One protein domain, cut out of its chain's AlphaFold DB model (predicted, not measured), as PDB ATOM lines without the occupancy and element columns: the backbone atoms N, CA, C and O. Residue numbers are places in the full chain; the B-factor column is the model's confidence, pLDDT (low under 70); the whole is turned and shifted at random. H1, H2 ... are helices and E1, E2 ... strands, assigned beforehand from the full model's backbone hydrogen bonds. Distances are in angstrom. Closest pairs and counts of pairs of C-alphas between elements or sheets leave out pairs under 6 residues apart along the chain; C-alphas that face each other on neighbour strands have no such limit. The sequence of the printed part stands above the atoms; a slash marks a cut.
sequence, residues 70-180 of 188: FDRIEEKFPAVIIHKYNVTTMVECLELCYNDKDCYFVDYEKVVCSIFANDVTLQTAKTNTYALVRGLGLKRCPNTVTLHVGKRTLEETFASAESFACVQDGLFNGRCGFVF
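AT A GLANCE: This is residues 70 to 180 of the 188 residues of an uncharacterized protein of Strongylus vulgaris (UniProt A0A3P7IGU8). A strongly twisted wall of five antiparallel strands has the one helix, H1, packed on one face, and a thin hairpin, E6 and E7, sticks out from this body as an arm that makes the longest axis. After the hairpin, residues 158 to 180 run out in a long loop and fold back. The printed part has 111 residues with one named helix and seven named strands, in the order E1 E2 H1 E3 E4 E5 E6 E7, and its class is mostly strand. The large sheet runs E1 - E5 - E3 - E4 - E2; E6 and E7 make a second, antiparallel sheet. The whole is only just compact, close to loose, with a radius of gyration of the C-alphas of 15.7 A and spans of 50 by 35 by 28 A.

IN THESE COORDINATES: E1, residues 70 to 72, begins with C-alpha 70 at (-5.555, 20.372, 43.096). E2, residues 76 to 86, is 23.7 A long and bends by 84 degrees at residue 79. H1, residues 90 to 99, is 14.5 A long, with C-alpha 90 at (-12.456, 26.894, 50.831). E3 is residues 105 to 109. E4, residues 112 to 124, bends by 142 degrees at residue 120 and measures 16.0 A from first to last C-alpha. E5 is residues 129 to 133. E6, residues 144 to 149, is 15.3 A long, and E7, residues 152 to 157, is 16.1 A, ending with C-alpha 157 at (-22.784, 11.778, 39.491).

HOW THE PARTS SIT: In the large sheet E1 and E2 are the edge strands. E1 and E5 are antiparallel, with N 71 and O 131 2.9 A apart. E5 and E3 are antiparallel, with N 130 and O 106 at 2.8 A. E3 and E4 form a hairpin, with N 114 and O 107 at 2.8 A. E4 and E2 are antiparallel, with N 113 and O 85 at 2.8 A. H1 is on this sheet, in two layers, a helix on one face of a sheet; its closest C-alphas to E4 are those of Cys 93 and Cys 113, 5.5 A. Every O i to N i+4 pair in H1 is within hydrogen-bond range. E2, H1 and E3 make a split strand-helix-strand unit, two strands running the same way with E4 between them, and its crossover is right-handed. E6 and E7 form a hairpin, with N 147 and O 154 at 2.9 A; both strands are apart from H1 and from E3.

THE WHOLE: The C-alphas farthest apart, those of Thr 124 and Lys 151, are 50.3 A apart. The printed part has no cut, and no link between named elements is long. The mean pLDDT of the printed part is 74.2; residue 137 and residues 142 to 180 are under 70.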
ATOM      1  N   PHE A  70      -6.056  19.054  42.717       90.56
ATOM      2  CA  PHE A  70      -5.555  20.372  43.096       90.56
ATOM      3  C   PHE A  70      -4.174  20.256  43.733       90.56
ATOM      4  O   PHE A  70      -4.028  19.568  44.743       90.56
ATOM      5  N   ASP A  71      -3.202  20.977  43.177       91.81
ATOM      6  CA  ASP A  71      -1.836  21.061  43.695       91.81
ATOM      7  C   ASP A  71      -1.614  22.436  44.332       91.81
ATOM      8  O   ASP A  71      -1.902  23.468  43.725       91.81
ATOM      9  N   ARG A  72      -1.096  22.477  45.562       93.12
ATOM     10  CA  ARG A  72      -0.784  23.745  46.237       93.12
ATOM     11  C   ARG A  72       0.428  24.416  45.588       93.12
ATOM     12  O   ARG A  72       1.430  23.752  45.327       93.12
ATOM     13  N   ILE A  73       0.354  25.731  45.385       93.44
ATOM     14  CA  ILE A  73       1.457  26.542  44.849       93.44
ATOM     15  C   ILE A  73       1.841  27.606  45.871       93.44
ATOM     16  O   ILE A  73       0.977  28.264  46.440       93.44
ATOM     17  N   GLU A  74       3.143  27.788  46.074       93.00
ATOM     18  CA  GLU A  74       3.702  28.785  46.999       93.00
ATOM     19  C   GLU A  74       4.498  29.885  46.272       93.00
ATOM     20  O   GLU A  74       4.830  30.915  46.855       93.00
ATOM     21  N   GLU A  75       4.779  29.695  44.983       94.00
ATOM     22  CA  GLU A  75       5.585  30.604  44.169       94.00
ATOM     23  C   GLU A  75       4.729  31.481  43.242       94.00
ATOM     24  O   GLU A  75       3.499  31.451  43.247       94.00
ATOM     25  N   LYS A  76       5.383  32.311  42.426       95.88
ATOM     26  CA  LYS A  76       4.688  33.092  41.402       95.88
ATOM     27  C   LYS A  76       4.186  32.188  40.284       95.88
ATOM     28  O   LYS A  76       4.877  31.258  39.881       95.88
ATOM     29  N   PHE A  77       3.020  32.511  39.740       95.19
ATOM     30  CA  PHE A  77       2.384  31.716  38.695       95.19
ATOM     31  C   PHE A  77       1.759  32.608  37.607       95.19
ATOM     32  O   PHE A  77       1.331  33.727  37.907       95.19
ATOM     33  N   PRO A  78       1.749  32.154  36.342       96.50
ATOM     34  CA  PRO A  78       1.235  32.916  35.206       96.50
ATOM     35  C   PRO A  78      -0.303  32.811  35.147       96.50
ATOM     36  O   PRO A  78      -0.851  31.750  34.846       96.50
ATOM     37  N   ALA A  79      -1.009  33.888  35.506       97.25
ATOM     38  CA  ALA A  79      -2.458  33.886  35.667       97.25
ATOM     39  C   ALA A  79      -3.129  35.275  35.620       97.25
ATOM     40  O   ALA A  79      -2.560  36.301  36.008       97.25
ATOM     41  N   VAL A  80      -4.411  35.288  35.248       97.56
ATOM     42  CA  VAL A  80      -5.288  36.471  35.295       97.56
ATOM     43  C   VAL A  80      -6.583  36.155  36.030       97.56
ATOM     44  O   VAL A  80      -7.163  35.088  35.844       97.56
ATOM     45  N   ILE A  81      -7.049  37.075  36.874       96.94
ATOM     46  CA  ILE A  81      -8.315  36.913  37.599       96.94
ATOM     47  C   ILE A  81      -9.469  37.015  36.602       96.94
ATOM     48  O   ILE A  81      -9.615  38.042  35.940       96.94
ATOM     49  N   ILE A  82     -10.312  35.985  36.553       96.94
ATOM     50  CA  ILE A  82     -11.534  35.976  35.736       96.94
ATOM     51  C   ILE A  82     -12.781  36.232  36.579       96.94
ATOM     52  O   ILE A  82     -13.653  37.003  36.181       96.94
ATOM     53  N   HIS A  83     -12.841  35.660  37.783       96.56
ATOM     54  CA  HIS A  83     -13.995  35.775  38.664       96.56
ATOM     55  C   HIS A  83     -13.573  35.940  40.121       96.56
ATOM     56  O   HIS A  83     -12.535  35.435  40.555       96.56
ATOM     57  N   LYS A  84     -14.411  36.646  40.883       97.50
ATOM     58  CA  LYS A  84     -14.313  36.742  42.338       97.50
ATOM     59  C   LYS A  84     -15.668  36.432  42.950       97.50
ATOM     60  O   LYS A  84     -16.657  37.061  42.584       97.50
ATOM     61  N   TYR A  85     -15.684  35.499  43.890       96.12
ATOM     62  CA  TYR A  85     -16.878  35.084  44.614       96.12
ATOM     63  C   TYR A  85     -16.686  35.320  46.106       96.12
ATOM     64  O   TYR A  85     -15.579  35.180  46.627       96.12
ATOM     65  N   ASN A  86     -17.776  35.653  46.791       97.50
ATOM     66  CA  ASN A  86     -17.807  35.653  48.244       97.50
ATOM     67  C   ASN A  86     -18.362  34.308  48.695       97.50
ATOM     68  O   ASN A  86     -19.556  34.062  48.544       97.50
ATOM     69  N   VAL A  87     -17.491  33.449  49.212       94.94
ATOM     70  CA  VAL A  87     -17.838  32.094  49.660       94.94
ATOM     71  C   VAL A  87     -17.351  31.897  51.082       94.94
ATOM     72  O   VAL A  87     -16.389  32.528  51.518       94.94
ATOM     73  N   THR A  88     -18.053  31.050  51.825       93.19
ATOM     74  CA  THR A  88     -17.805  30.895  53.269       93.19
ATOM     75  C   THR A  88     -16.737  29.860  53.579       93.19
ATOM     76  O   THR A  88     -16.133  29.897  54.653       93.19
ATOM     77  N   THR A  89     -16.499  28.940  52.643       90.44
ATOM     78  CA  THR A  89     -15.557  27.840  52.813       90.44
ATOM     79  C   THR A  89     -14.618  27.726  51.621       90.44
ATOM     80  O   THR A  89     -14.948  28.068  50.486       90.44
ATOM     81  N   MET A  90     -13.426  27.191  51.881       88.88
ATOM     82  CA  MET A  90     -12.456  26.894  50.831       88.88
ATOM     83  C   MET A  90     -12.969  25.807  49.875       88.88
ATOM     84  O   MET A  90     -12.693  25.870  48.684       88.88
ATOM     85  N   VAL A  91     -13.734  24.836  50.379       88.94
ATOM     86  CA  VAL A  91     -14.275  23.727  49.578       88.94
ATOM     87  C   VAL A  91     -15.208  24.250  48.486       88.94
ATOM     88  O   VAL A  91     -15.035  23.903  47.323       88.94
ATOM     89  N   GLU A  92     -16.109  25.170  48.835       90.38
ATOM     90  CA  GLU A  92     -17.003  25.839  47.881       90.38
ATOM     91  C   GLU A  92     -16.209  26.593  46.795       90.38
ATOM     92  O   GLU A  92     -16.540  26.546  45.613       90.38
ATOM     93  N   CYS A  93     -15.092  27.227  47.169       94.25
ATOM     94  CA  CYS A  93     -14.199  27.891  46.220       94.25
ATOM     95  C   CYS A  93     -13.537  26.909  45.234       94.25
ATOM     96  O   CYS A  93     -13.467  27.180  44.030       94.25
ATOM     97  N   LEU A  94     -13.063  25.762  45.730       91.94
ATOM     98  CA  LEU A  94     -12.477  24.716  44.889       91.94
ATOM     99  C   LEU A  94     -13.517  24.120  43.934       91.94
ATOM    100  O   LEU A  94     -13.209  23.915  42.763       91.94
ATOM    101  N   GLU A  95     -14.745  23.893  44.402       89.38
ATOM    102  CA  GLU A  95     -15.844  23.375  43.582       89.38
ATOM    103  C   GLU A  95     -16.214  24.335  42.442       89.38
ATOM    104  O   GLU A  95     -16.387  23.905  41.297       89.38
ATOM    105  N   LEU A  96     -16.260  25.644  42.714       92.94
ATOM    106  CA  LEU A  96     -16.476  26.654  41.674       92.94
ATOM    107  C   LEU A  96     -15.390  26.587  40.591       92.94
ATOM    108  O   LEU A  96     -15.711  26.596  39.404       92.94
ATOM    109  N   CYS A  97     -14.118  26.466  40.980       94.00
ATOM    110  CA  CYS A  97     -13.019  26.309  40.024       94.00
ATOM    111  C   CYS A  97     -13.080  24.972  39.269       94.00
ATOM    112  O   CYS A  97     -12.823  24.936  38.068       94.00
ATOM    113  N   TYR A  98     -13.437  23.879  39.943       90.38
ATOM    114  CA  TYR A  98     -13.536  22.548  39.338       90.38
ATOM    115  C   TYR A  98     -14.561  22.510  38.194       90.38
ATOM    116  O   TYR A  98     -14.313  21.915  37.141       90.38
ATOM    117  N   ASN A  99     -15.693  23.189  38.394       89.62
ATOM    118  CA  ASN A  99     -16.786  23.276  37.427       89.62
ATOM    119  C   ASN A  99     -16.529  24.293  36.300       89.62
ATOM    120  O   ASN A  99     -17.145  24.210  35.231       89.62
ATOM    121  N   ASP A 100     -15.616  25.241  36.509       91.81
ATOM    122  CA  ASP A 100     -15.247  26.236  35.511       91.81
ATOM    123  C   ASP A 100     -14.213  25.664  34.520       91.81
ATOM    124  O   ASP A 100     -13.136  25.176  34.876       91.81
ATOM    125  N   LYS A 101     -14.535  25.733  33.225       91.81
ATOM    126  CA  LYS A 101     -13.644  25.289  32.138       91.81
ATOM    127  C   LYS A 101     -12.405  26.173  31.995       91.81
ATOM    128  O   LYS A 101     -11.381  25.693  31.515       91.81
ATOM    129  N   ASP A 102     -12.509  27.436  32.394       94.62
ATOM    130  CA  ASP A 102     -11.470  28.440  32.203       94.62
ATOM    131  C   ASP A 102     -10.641  28.626  33.488       94.62
ATOM    132  O   ASP A 102      -9.633  29.330  33.465       94.62
ATOM    133  N   CYS A 103     -10.988  27.943  34.593       94.94
ATOM    134  CA  CYS A 103     -10.167  27.944  35.804       94.94
ATOM    135  C   CYS A 103      -8.871  27.149  35.604       94.94
ATOM    136  O   CYS A 103      -8.888  26.001  35.168       94.94
ATOM    137  N   TYR A 104      -7.740  27.727  35.976       95.44
ATOM    138  CA  TYR A 104      -6.452  27.037  36.084       95.44
ATOM    139  C   TYR A 104      -5.863  27.160  37.482       95.44
ATOM    140  O   TYR A 104      -5.195  26.240  37.947       95.44
ATOM    141  N   PHE A 105      -6.139  28.271  38.161       96.56
ATOM    142  CA  PHE A 105      -5.696  28.505  39.524       96.56
ATOM    143  C   PHE A 105      -6.837  29.077  40.351       96.56
ATOM    144  O   PHE A 105      -7.730  29.751  39.834       96.56
ATOM    145  N   VAL A 106      -6.775  28.839  41.650       97.00
ATOM    146  CA  VAL A 106      -7.742  29.337  42.617       97.00
ATOM    147  C   VAL A 106      -7.010  29.806  43.863       97.00
ATOM    148  O   VAL A 106      -6.077  29.154  44.326       97.00
ATOM    149  N   ASP A 107      -7.418  30.955  44.389       96.75
ATOM    150  CA  ASP A 107      -6.901  31.514  45.636       96.75
ATOM    151  C   ASP A 107      -8.058  31.797  46.589       96.75
ATOM    152  O   ASP A 107      -9.038  32.448  46.211       96.75
ATOM    153  N   TYR A 108      -7.935  31.319  47.825       95.69
ATOM    154  CA  TYR A 108      -8.945  31.516  48.857       95.69
ATOM    155  C   TYR A 108      -8.406  32.313  50.042       95.69
ATOM    156  O   TYR A 108      -7.629  31.821  50.865       95.69
ATOM    157  N   GLU A 109      -8.892  33.540  50.196       95.19
ATOM    158  CA  GLU A 109      -8.510  34.407  51.302       95.19
ATOM    159  C   GLU A 109      -9.733  34.783  52.141       95.19
ATOM    160  O   GLU A 109     -10.512  35.674  51.794       95.19
ATOM    161  N   LYS A 110      -9.868  34.114  53.293       92.31
ATOM    162  CA  LYS A 110     -10.923  34.298  54.304       92.31
ATOM    163  C   LYS A 110     -12.340  34.023  53.810       92.31
ATOM    164  O   LYS A 110     -12.911  33.038  54.235       92.31
ATOM    165  N   VAL A 111     -12.896  34.917  53.001       95.38
ATOM    166  CA  VAL A 111     -14.259  34.855  52.437       95.38
ATOM    167  C   VAL A 111     -14.278  35.206  50.951       95.38
ATOM    168  O   VAL A 111     -15.332  35.211  50.327       95.38
ATOM    169  N   VAL A 112     -13.118  35.522  50.372       97.00
ATOM    170  CA  VAL A 112     -12.990  35.879  48.962       97.00
ATOM    171  C   VAL A 112     -12.309  34.734  48.231       97.00
ATOM    172  O   VAL A 112     -11.149  34.413  48.492       97.00
ATOM    173  N   CYS A 113     -13.037  34.148  47.290       97.50
ATOM    174  CA  CYS A 113     -12.546  33.178  46.329       97.50
ATOM    175  C   CYS A 113     -12.195  33.895  45.028       97.50
ATOM    176  O   CYS A 113     -13.053  34.537  44.424       97.50
ATOM    177  N   SER A 114     -10.941  33.805  44.597       97.88
ATOM    178  CA  SER A 114     -10.490  34.340  43.311       97.88
ATOM    179  C   SER A 114     -10.176  33.187  42.367       97.88
ATOM    180  O   SER A 114      -9.328  32.351  42.671       97.88
ATOM    181  N   ILE A 115     -10.853  33.158  41.223       97.50
ATOM    182  CA  ILE A 115     -10.638  32.174  40.160       97.50
ATOM    183  C   ILE A 115      -9.797  32.828  39.074       97.50
ATOM    184  O   ILE A 115     -10.086  33.953  38.646       97.50
ATOM    185  N   PHE A 116      -8.771  32.116  38.618       97.75
ATOM    186  CA  PHE A 116      -7.846  32.607  37.616       97.75
ATOM    187  C   PHE A 116      -7.808  31.706  36.388       97.75
ATOM    188  O   PHE A 116      -7.760  30.480  36.509       97.75
ATOM    189  N   ALA A 117      -7.731  32.331  35.218       97.00
ATOM    190  CA  ALA A 117      -7.374  31.668  33.973       97.00
ATOM    191  C   ALA A 117      -5.858  31.691  33.756       97.00
ATOM    192  O   ALA A 117      -5.142  32.522  34.324       97.00
ATOM    193  N   ASN A 118      -5.379  30.782  32.909       94.88
ATOM    194  CA  ASN A 118      -3.993  30.771  32.457       94.88
ATOM    195  C   ASN A 118      -3.720  31.999  31.573       94.88
ATOM    196  O   ASN A 118      -4.417  32.211  30.581       94.88
ATOM    197  N   ASP A 119      -2.709  32.786  31.926       95.94
ATOM    198  CA  ASP A 119      -2.301  33.995  31.202       95.94
ATOM    199  C   ASP A 119      -0.817  34.286  31.467       95.94
ATOM    200  O   ASP A 119      -0.237  33.740  32.391       95.94
ATOM    201  N   VAL A 120      -0.177  35.161  30.694       94.38
ATOM    202  CA  VAL A 120       1.251  35.500  30.837       94.38
ATOM    203  C   VAL A 120       1.562  36.397  32.042       94.38
ATOM    204  O   VAL A 120       2.728  36.576  32.402       94.38
ATOM    205  N   THR A 121       0.538  36.974  32.673       96.25
ATOM    206  CA  THR A 121       0.689  37.894  33.803       96.25
ATOM    207  C   THR A 121       1.109  37.145  35.068       96.25
ATOM    208  O   THR A 121       0.399  36.266  35.537       96.25
ATOM    209  N   LEU A 122       2.245  37.498  35.674       96.38
ATOM    210  CA  LEU A 122       2.703  36.836  36.899       96.38
ATOM    211  C   LEU A 122       1.944  37.334  38.135       96.38
ATOM    212  O   LEU A 122       2.040  38.504  38.506       96.38
ATOM    213  N   GLN A 123       1.266  36.413  38.812       96.19
ATOM    214  CA  GLN A 123       0.663  36.607  40.129       96.19
ATOM    215  C   GLN A 123       1.571  36.029  41.214       96.19
ATOM    216  O   GLN A 123       2.410  35.171  40.949       96.19
ATOM    217  N   THR A 124       1.412  36.501  42.449       96.25
ATOM    218  CA  THR A 124       2.105  35.931  43.613       96.25
ATOM    219  C   THR A 124       1.143  35.018  44.359       96.25
ATOM    220  O   THR A 124       0.056  35.470  44.719       96.25
ATOM    221  N   ALA A 125       1.528  33.757  44.582       93.25
ATOM    222  CA  ALA A 125       0.733  32.848  45.399       93.25
ATOM    223  C   ALA A 125       0.616  33.349  46.834       93.25
ATOM    224  O   ALA A 125       1.550  33.911  47.413       93.25
ATOM    225  N   LYS A 126      -0.568  33.135  47.398       92.69
ATOM    226  CA  LYS A 126      -0.842  33.324  48.816       92.69
ATOM    227  C   LYS A 126      -0.867  31.965  49.506       92.69
ATOM    228  O   LYS A 126      -0.598  30.924  48.914       92.69
ATOM    229  N   THR A 127      -1.215  31.964  50.788       89.00
ATOM    230  CA  THR A 127      -1.216  30.756  51.620       89.00
ATOM    231  C   THR A 127      -2.138  29.651  51.091       89.00
ATOM    232  O   THR A 127      -1.799  28.477  51.235       89.00
ATOM    233  N   ASN A 128      -3.266  29.998  50.466       92.56
ATOM    234  CA  ASN A 128      -4.281  29.042  50.011       92.56
ATOM    235  C   ASN A 128      -4.490  29.130  48.496       92.56
ATOM    236  O   ASN A 128      -5.624  29.207  48.017       92.56
ATOM    237  N   THR A 129      -3.387  29.155  47.750       95.31
ATOM    238  CA  THR A 129      -3.410  29.119  46.291       95.31
ATOM    239  C   THR A 129      -3.184  27.694  45.782       95.31
ATOM    240  O   THR A 129      -2.251  27.005  46.204       95.31
ATOM    241  N   TYR A 130      -4.032  27.257  44.851       95.00
ATOM    242  CA  TYR A 130      -4.011  25.921  44.262       95.00
ATOM    243  C   TYR A 130      -4.093  25.997  42.735       95.00
ATOM    244  O   TYR A 130      -4.839  26.809  42.189       95.00
ATOM    245  N   ALA A 131      -3.355  25.133  42.041       94.69
ATOM    246  CA  ALA A 131      -3.533  24.861  40.620       94.69
ATOM    247  C   ALA A 131      -4.474  23.682  40.412       94.69
ATOM    248  O   ALA A 131      -4.331  22.646  41.059       94.69
ATOM    249  N   LEU A 132      -5.379  23.825  39.450       92.88
ATOM    250  CA  LEU A 132      -6.202  22.737  38.952       92.88
ATOM    251  C   LEU A 132      -5.429  21.968  37.875       92.88
ATOM    252  O   LEU A 132      -5.210  22.457  36.764       92.88
ATOM    253  N   VAL A 133      -5.043  20.738  38.195       89.31
ATOM    254  CA  VAL A 133      -4.402  19.810  37.265       89.31
ATOM    255  C   VAL A 133      -5.489  18.947  36.639       89.31
ATOM    256  O   VAL A 133      -6.127  18.140  37.312       89.31
ATOM    257  N   ARG A 134      -5.717  19.123  35.335       87.06
ATOM    258  CA  ARG A 134      -6.669  18.306  34.573       87.06
ATOM    259  C   ARG A 134      -5.975  17.084  33.980       87.06
ATOM    260  O   ARG A 134      -4.842  17.181  33.508       87.06
ATOM    261  N   GLY A 135      -6.681  15.953  33.952       77.50
ATOM    262  CA  GLY A 135      -6.244  14.775  33.206       77.50
ATOM    263  C   GLY A 135      -6.048  15.083  31.716       77.50
ATOM    264  O   GLY A 135      -6.688  15.975  31.151       77.50
ATOM    265  N   LEU A 136      -5.138  14.350  31.070       73.12
ATOM    266  CA  LEU A 136      -4.782  14.537  29.660       73.12
ATOM    267  C   LEU A 136      -6.023  14.568  28.750       73.12
ATOM    268  O   LEU A 136      -6.832  13.646  28.747       73.12
ATOM    269  N   GLY A 137      -6.150  15.637  27.957       69.38
ATOM    270  CA  GLY A 137      -7.229  15.809  26.976       69.38
ATOM    271  C   GLY A 137      -8.558  16.328  27.538       69.38
ATOM    272  O   GLY A 137      -9.476  16.594  26.760       69.38
ATOM    273  N   LEU A 138      -8.673  16.532  28.854       73.69
ATOM    274  CA  LEU A 138      -9.895  17.030  29.479       73.69
ATOM    275  C   LEU A 138      -9.949  18.563  29.463       73.69
ATOM    276  O   LEU A 138      -9.152  19.242  30.107       73.69
ATOM    277  N   LYS A 139     -10.941  19.121  28.754       76.12
ATOM    278  CA  LYS A 139     -11.275  20.562  28.815       76.12
ATOM    279  C   LYS A 139     -12.060  20.939  30.076       76.12
ATOM    280  O   LYS A 139     -12.081  22.098  30.467       76.12
ATOM    281  N   ARG A 140     -12.745  19.968  30.674       78.62
ATOM    282  CA  ARG A 140     -13.503  20.091  31.920       78.62
ATOM    283  C   ARG A 140     -13.221  18.877  32.773       78.62
ATOM    284  O   ARG A 140     -12.989  17.797  32.234       78.62
ATOM    285  N   CYS A 141     -13.263  19.070  34.078       78.38
ATOM    286  CA  CYS A 141     -13.198  17.964  35.003       78.38
ATOM    287  C   CYS A 141     -14.531  17.208  34.952       78.38
ATOM    288  O   CYS A 141     -15.573  17.852  35.045       78.38
ATOM    289  N   PRO A 142     -14.536  15.895  34.670       67.81
ATOM    290  CA  PRO A 142     -15.768  15.127  34.621       67.81
ATOM    291  C   PRO A 142     -16.298  14.918  36.040       67.81
ATOM    292  O   PRO A 142     -15.642  14.303  36.875       67.81
ATOM    293  N   ASN A 143     -17.510  15.404  36.285       63.16
ATOM    294  CA  ASN A 143     -18.230  15.220  37.550       63.16
ATOM    295  C   ASN A 143     -18.953  13.859  37.597       63.16
ATOM    296  O   ASN A 143     -19.572  13.508  38.601       63.16
ATOM    297  N   THR A 144     -18.922  13.118  36.487       51.22
ATOM    298  CA  THR A 144     -19.611  11.847  36.275       51.22
ATOM    299  C   THR A 144     -18.649  10.821  35.687       51.22
ATOM    300  O   THR A 144     -17.836  11.131  34.813       51.22
ATOM    301  N   VAL A 145     -18.747   9.576  36.149       47.84
ATOM    302  CA  VAL A 145     -18.073   8.429  35.529       47.84
ATOM    303  C   VAL A 145     -19.175   7.588  34.917       47.84
ATOM    304  O   VAL A 145     -20.036   7.051  35.611       47.84
ATOM    305  N   THR A 146     -19.159   7.491  33.595       44.47
ATOM    306  CA  THR A 146     -20.012   6.560  32.865       44.47
ATOM    307  C   THR A 146     -19.352   5.191  32.847       44.47
ATOM    308  O   THR A 146     -18.340   4.988  32.171       44.47
ATOM    309  N   LEU A 147     -19.932   4.240  33.577       36.38
ATOM    310  CA  LEU A 147     -19.540   2.837  33.518       36.38
ATOM    311  C   LEU A 147     -20.374   2.142  32.440       36.38
ATOM    312  O   LEU A 147     -21.597   2.016  32.547       36.38
ATOM    313  N   HIS A 148     -19.708   1.668  31.392       40.62
ATOM    314  CA  HIS A 148     -20.338   0.820  30.387       40.62
ATOM    315  C   HIS A 148     -20.211  -0.644  30.812       40.62
ATOM    316  O   HIS A 148     -19.153  -1.254  30.670       40.62
ATOM    317  N   VAL A 149     -21.300  -1.219  31.328       41.38
ATOM    318  CA  VAL A 149     -21.375  -2.644  31.685       41.38
ATOM    319  C   VAL A 149     -22.247  -3.352  30.645       41.38
ATOM    320  O   VAL A 149     -23.480  -3.346  30.702       41.38
ATOM    321  N   GLY A 150     -21.601  -3.938  29.634       62.91
ATOM    322  CA  GLY A 150     -22.283  -4.592  28.513       62.91
ATOM    323  C   GLY A 150     -22.997  -3.590  27.593       62.91
ATOM    324  O   GLY A 150     -22.363  -2.704  27.035       62.91
ATOM    325  N   LYS A 151     -24.320  -3.730  27.408       51.09
ATOM    326  CA  LYS A 151     -25.158  -2.782  26.632       51.09
ATOM    327  C   LYS A 151     -25.760  -1.650  27.476       51.09
ATOM    328  O   LYS A 151     -26.552  -0.867  26.958       51.09
ATOM    329  N   ARG A 152     -25.456  -1.596  28.774       36.75
ATOM    330  CA  ARG A 152     -26.010  -0.601  29.695       36.75
ATOM    331  C   ARG A 152     -24.949   0.444  30.016       36.75
ATOM    332  O   ARG A 152     -23.813   0.097  30.328       36.75
ATOM    333  N   THR A 153     -25.348   1.705  29.945       40.94
ATOM    334  CA  THR A 153     -24.569   2.838  30.444       40.94
ATOM    335  C   THR A 153     -25.143   3.200  31.804       40.94
ATOM    336  O   THR A 153     -26.324   3.538  31.889       40.94
ATOM    337  N   LEU A 154     -24.338   3.070  32.854       47.38
ATOM    338  CA  LEU A 154     -24.652   3.605  34.175       47.38
ATOM    339  C   LEU A 154     -23.923   4.937  34.306       47.38
ATOM    340  O   LEU A 154     -22.717   5.006  34.071       47.38
ATOM    341  N   GLU A 155     -24.666   5.988  34.620       42.44
ATOM    342  CA  GLU A 155     -24.130   7.328  34.819       42.44
ATOM    343  C   GLU A 155     -24.283   7.669  36.297       42.44
ATOM    344  O   GLU A 155     -25.395   7.851  36.789       42.44
ATOM    345  N   GLU A 156     -23.165   7.699  37.019       45.16
ATOM    346  CA  GLU A 156     -23.149   8.132  38.414       45.16
ATOM    347  C   GLU A 156     -22.531   9.522  38.503       45.16
ATOM    348  O   GLU A 156     -21.467   9.794  37.941       45.16
ATOM    349  N   THR A 157     -23.240  10.419  39.190       40.00
ATOM    350  CA  THR A 157     -22.784  11.778  39.491       40.00
ATOM    351  C   THR A 157     -22.106  11.760  40.848       40.00
ATOM    352  O   THR A 157     -22.738  11.412  41.846       40.00
ATOM    353  N   PHE A 158     -20.830  12.133  40.900       46.69
ATOM    354  CA  PHE A 158     -20.121  12.233  42.169       46.69
ATOM    355  C   PHE A 158     -20.540  13.513  42.876       46.69
ATOM    356  O   PHE A 158     -20.370  14.615  42.354       46.69
ATOM    357  N   ALA A 159     -21.059  13.368  44.090       35.59
ATOM    358  CA  ALA A 159     -21.027  14.453  45.053       35.59
ATOM    359  C   ALA A 159     -19.592  14.560  45.589       35.59
ATOM    360  O   ALA A 159     -18.985  13.544  45.932       35.59
ATOM    361  N   SER A 160     -19.052  15.779  45.632       38.22
ATOM    362  CA  SER A 160     -17.752  16.106  46.227       38.22
ATOM    363  C   SER A 160     -17.643  15.502  47.634       38.22
ATOM    364  O   SER A 160     -18.204  16.035  48.588       38.22
ATOM    365  N   ALA A 161     -16.935  14.381  47.766       33.78
ATOM    366  CA  ALA A 161     -16.610  13.777  49.050       33.78
ATOM    367  C   ALA A 161     -15.142  14.065  49.373       33.78
ATOM    368  O   ALA A 161     -14.242  13.736  48.593       33.78
ATOM    369  N   GLU A 162     -14.910  14.690  50.526       39.19
ATOM    370  CA  GLU A 162     -13.580  14.960  51.064       39.19
ATOM    371  C   GLU A 162     -12.800  13.646  51.202       39.19
ATOM    372  O   GLU A 162     -13.065  12.827  52.080       39.19
ATOM    373  N   SER A 163     -11.824  13.421  50.325       34.28
ATOM    374  CA  SER A 163     -10.852  12.341  50.481       34.28
ATOM    375  C   SER A 163      -9.444  12.896  50.264       34.28
ATOM    376  O   SER A 163      -9.030  13.268  49.170       34.28
ATOM    377  N   PHE A 164      -8.685  12.994  51.355       34.62
ATOM    378  CA  PHE A 164      -7.245  13.219  51.292       34.62
ATOM    379  C   PHE A 164      -6.585  11.888  50.937       34.62
ATOM    380  O   PHE A 164      -6.283  11.091  51.823       34.62
ATOM    381  N   ALA A 165      -6.380  11.616  49.650       36.19
ATOM    382  CA  ALA A 165      -5.532  10.501  49.248       36.19
ATOM    383  C   ALA A 165      -4.133  11.029  48.924       36.19
ATOM    384  O   ALA A 165      -3.888  11.594  47.861       36.19
ATOM    385  N   CYS A 166      -3.191  10.827  49.842       30.45
ATOM    386  CA  CYS A 166      -1.779  10.895  49.491       30.45
ATOM    387  C   CYS A 166      -1.452   9.645  48.670       30.45
ATOM    388  O   CYS A 166      -1.367   8.550  49.228       30.45
ATOM    389  N   VAL A 167      -1.262   9.788  47.357       34.06
ATOM    390  CA  VAL A 167      -0.648   8.718  46.564       34.06
ATOM    391  C   VAL A 167       0.823   8.652  46.974       34.06
ATOM    392  O   VAL A 167       1.629   9.507  46.612       34.06
ATOM    393  N   GLN A 168       1.164   7.664  47.805       34.28
ATOM    394  CA  GLN A 168       2.551   7.298  48.072       34.28
ATOM    395  C   GLN A 168       3.074   6.481  46.892       34.28
ATOM    396  O   GLN A 168       3.209   5.262  46.969       34.28
ATOM    397  N   ASP A 169       3.399   7.160  45.798       36.75
ATOM    398  CA  ASP A 169       4.356   6.587  44.864       36.75
ATOM    399  C   ASP A 169       5.708   6.582  45.586       36.75
ATOM    400  O   ASP A 169       6.155   7.609  46.097       36.75
ATOM    401  N   GLY A 170       6.329   5.406  45.711       32.78
ATOM    402  CA  GLY A 170       7.540   5.137  46.502       32.78
ATOM    403  C   GLY A 170       8.826   5.843  46.039       32.78
ATOM    404  O   GLY A 170       9.913   5.284  46.163       32.78
ATOM    405  N   LEU A 171       8.728   7.060  45.511       32.41
ATOM    406  CA  LEU A 171       9.825   7.913  45.087       32.41
ATOM    407  C   LEU A 171       9.568   9.326  45.638       32.41
ATOM    408  O   LEU A 171       8.647  10.015  45.221       32.41
ATOM    409  N   PHE A 172      10.365   9.731  46.624       32.94
ATOM    410  CA  PHE A 172      10.254  10.984  47.380       32.94
ATOM    411  C   PHE A 172       9.958  12.241  46.526       32.94
ATOM    412  O   PHE A 172      10.867  12.877  45.995       32.94
ATOM    413  N   ASN A 173       8.680  12.620  46.473       31.23
ATOM    414  CA  ASN A 173       8.148  13.975  46.646       31.23
ATOM    415  C   ASN A 173       6.630  13.821  46.802       31.23
ATOM    416  O   ASN A 173       5.917  13.660  45.816       31.23
ATOM    417  N   GLY A 174       6.137  13.782  48.042       32.38
ATOM    418  CA  GLY A 174       4.711  13.599  48.306       32.38
ATOM    419  C   GLY A 174       3.895  14.721  47.668       32.38
ATOM    420  O   GLY A 174       3.868  15.836  48.183       32.38
ATOM    421  N   ARG A 175       3.230  14.429  46.545       35.75
ATOM    422  CA  ARG A 175       2.142  15.254  46.021       35.75
ATOM    423  C   ARG A 175       0.923  14.991  46.890       35.75
ATOM    424  O   ARG A 175       0.177  14.040  46.676       35.75
ATOM    425  N   CYS A 176       0.755  15.814  47.914       37.12
ATOM    426  CA  CYS A 176      -0.507  15.899  48.631       37.12
ATOM    427  C   CYS A 176      -1.476  16.684  47.744       37.12
ATOM    428  O   CYS A 176      -1.502  17.913  47.789       37.12
ATOM    429  N   GLY A 177      -2.212  15.969  46.898       38.91
ATOM    430  CA  GLY A 177      -3.326  16.519  46.139       38.91
ATOM    431  C   GLY A 177      -4.649  16.124  46.783       38.91
ATOM    432  O   GLY A 177      -4.755  15.077  47.424       38.91
ATOM    433  N   PHE A 178      -5.677  16.946  46.596       40.53
ATOM    434  CA  PHE A 178      -7.046  16.472  46.782       40.53
ATOM    435  C   PHE A 178      -7.343  15.472  45.667       40.53
ATOM    436  O   PHE A 178      -7.280  15.823  44.486       40.53
ATOM    437  N   VAL A 179      -7.629  14.229  46.042       37.97
ATOM    438  CA  VAL A 179      -8.068  13.192  45.112       37.97
ATOM    439  C   VAL A 179      -9.501  12.882  45.479       37.97
ATOM    440  O   VAL A 179      -9.760  12.360  46.555       37.97
ATOM    441  N   PHE A 180     -10.434  13.182  44.589       38.59
ATOM    442  CA  PHE A 180     -11.806  12.724  44.745       38.59
ATOM    443  C   PHE A 180     -11.829  11.213  44.486       38.59
ATOM    444  O   PHE A 180     -11.826  10.775  43.336       38.59
TER     445      PHE A 180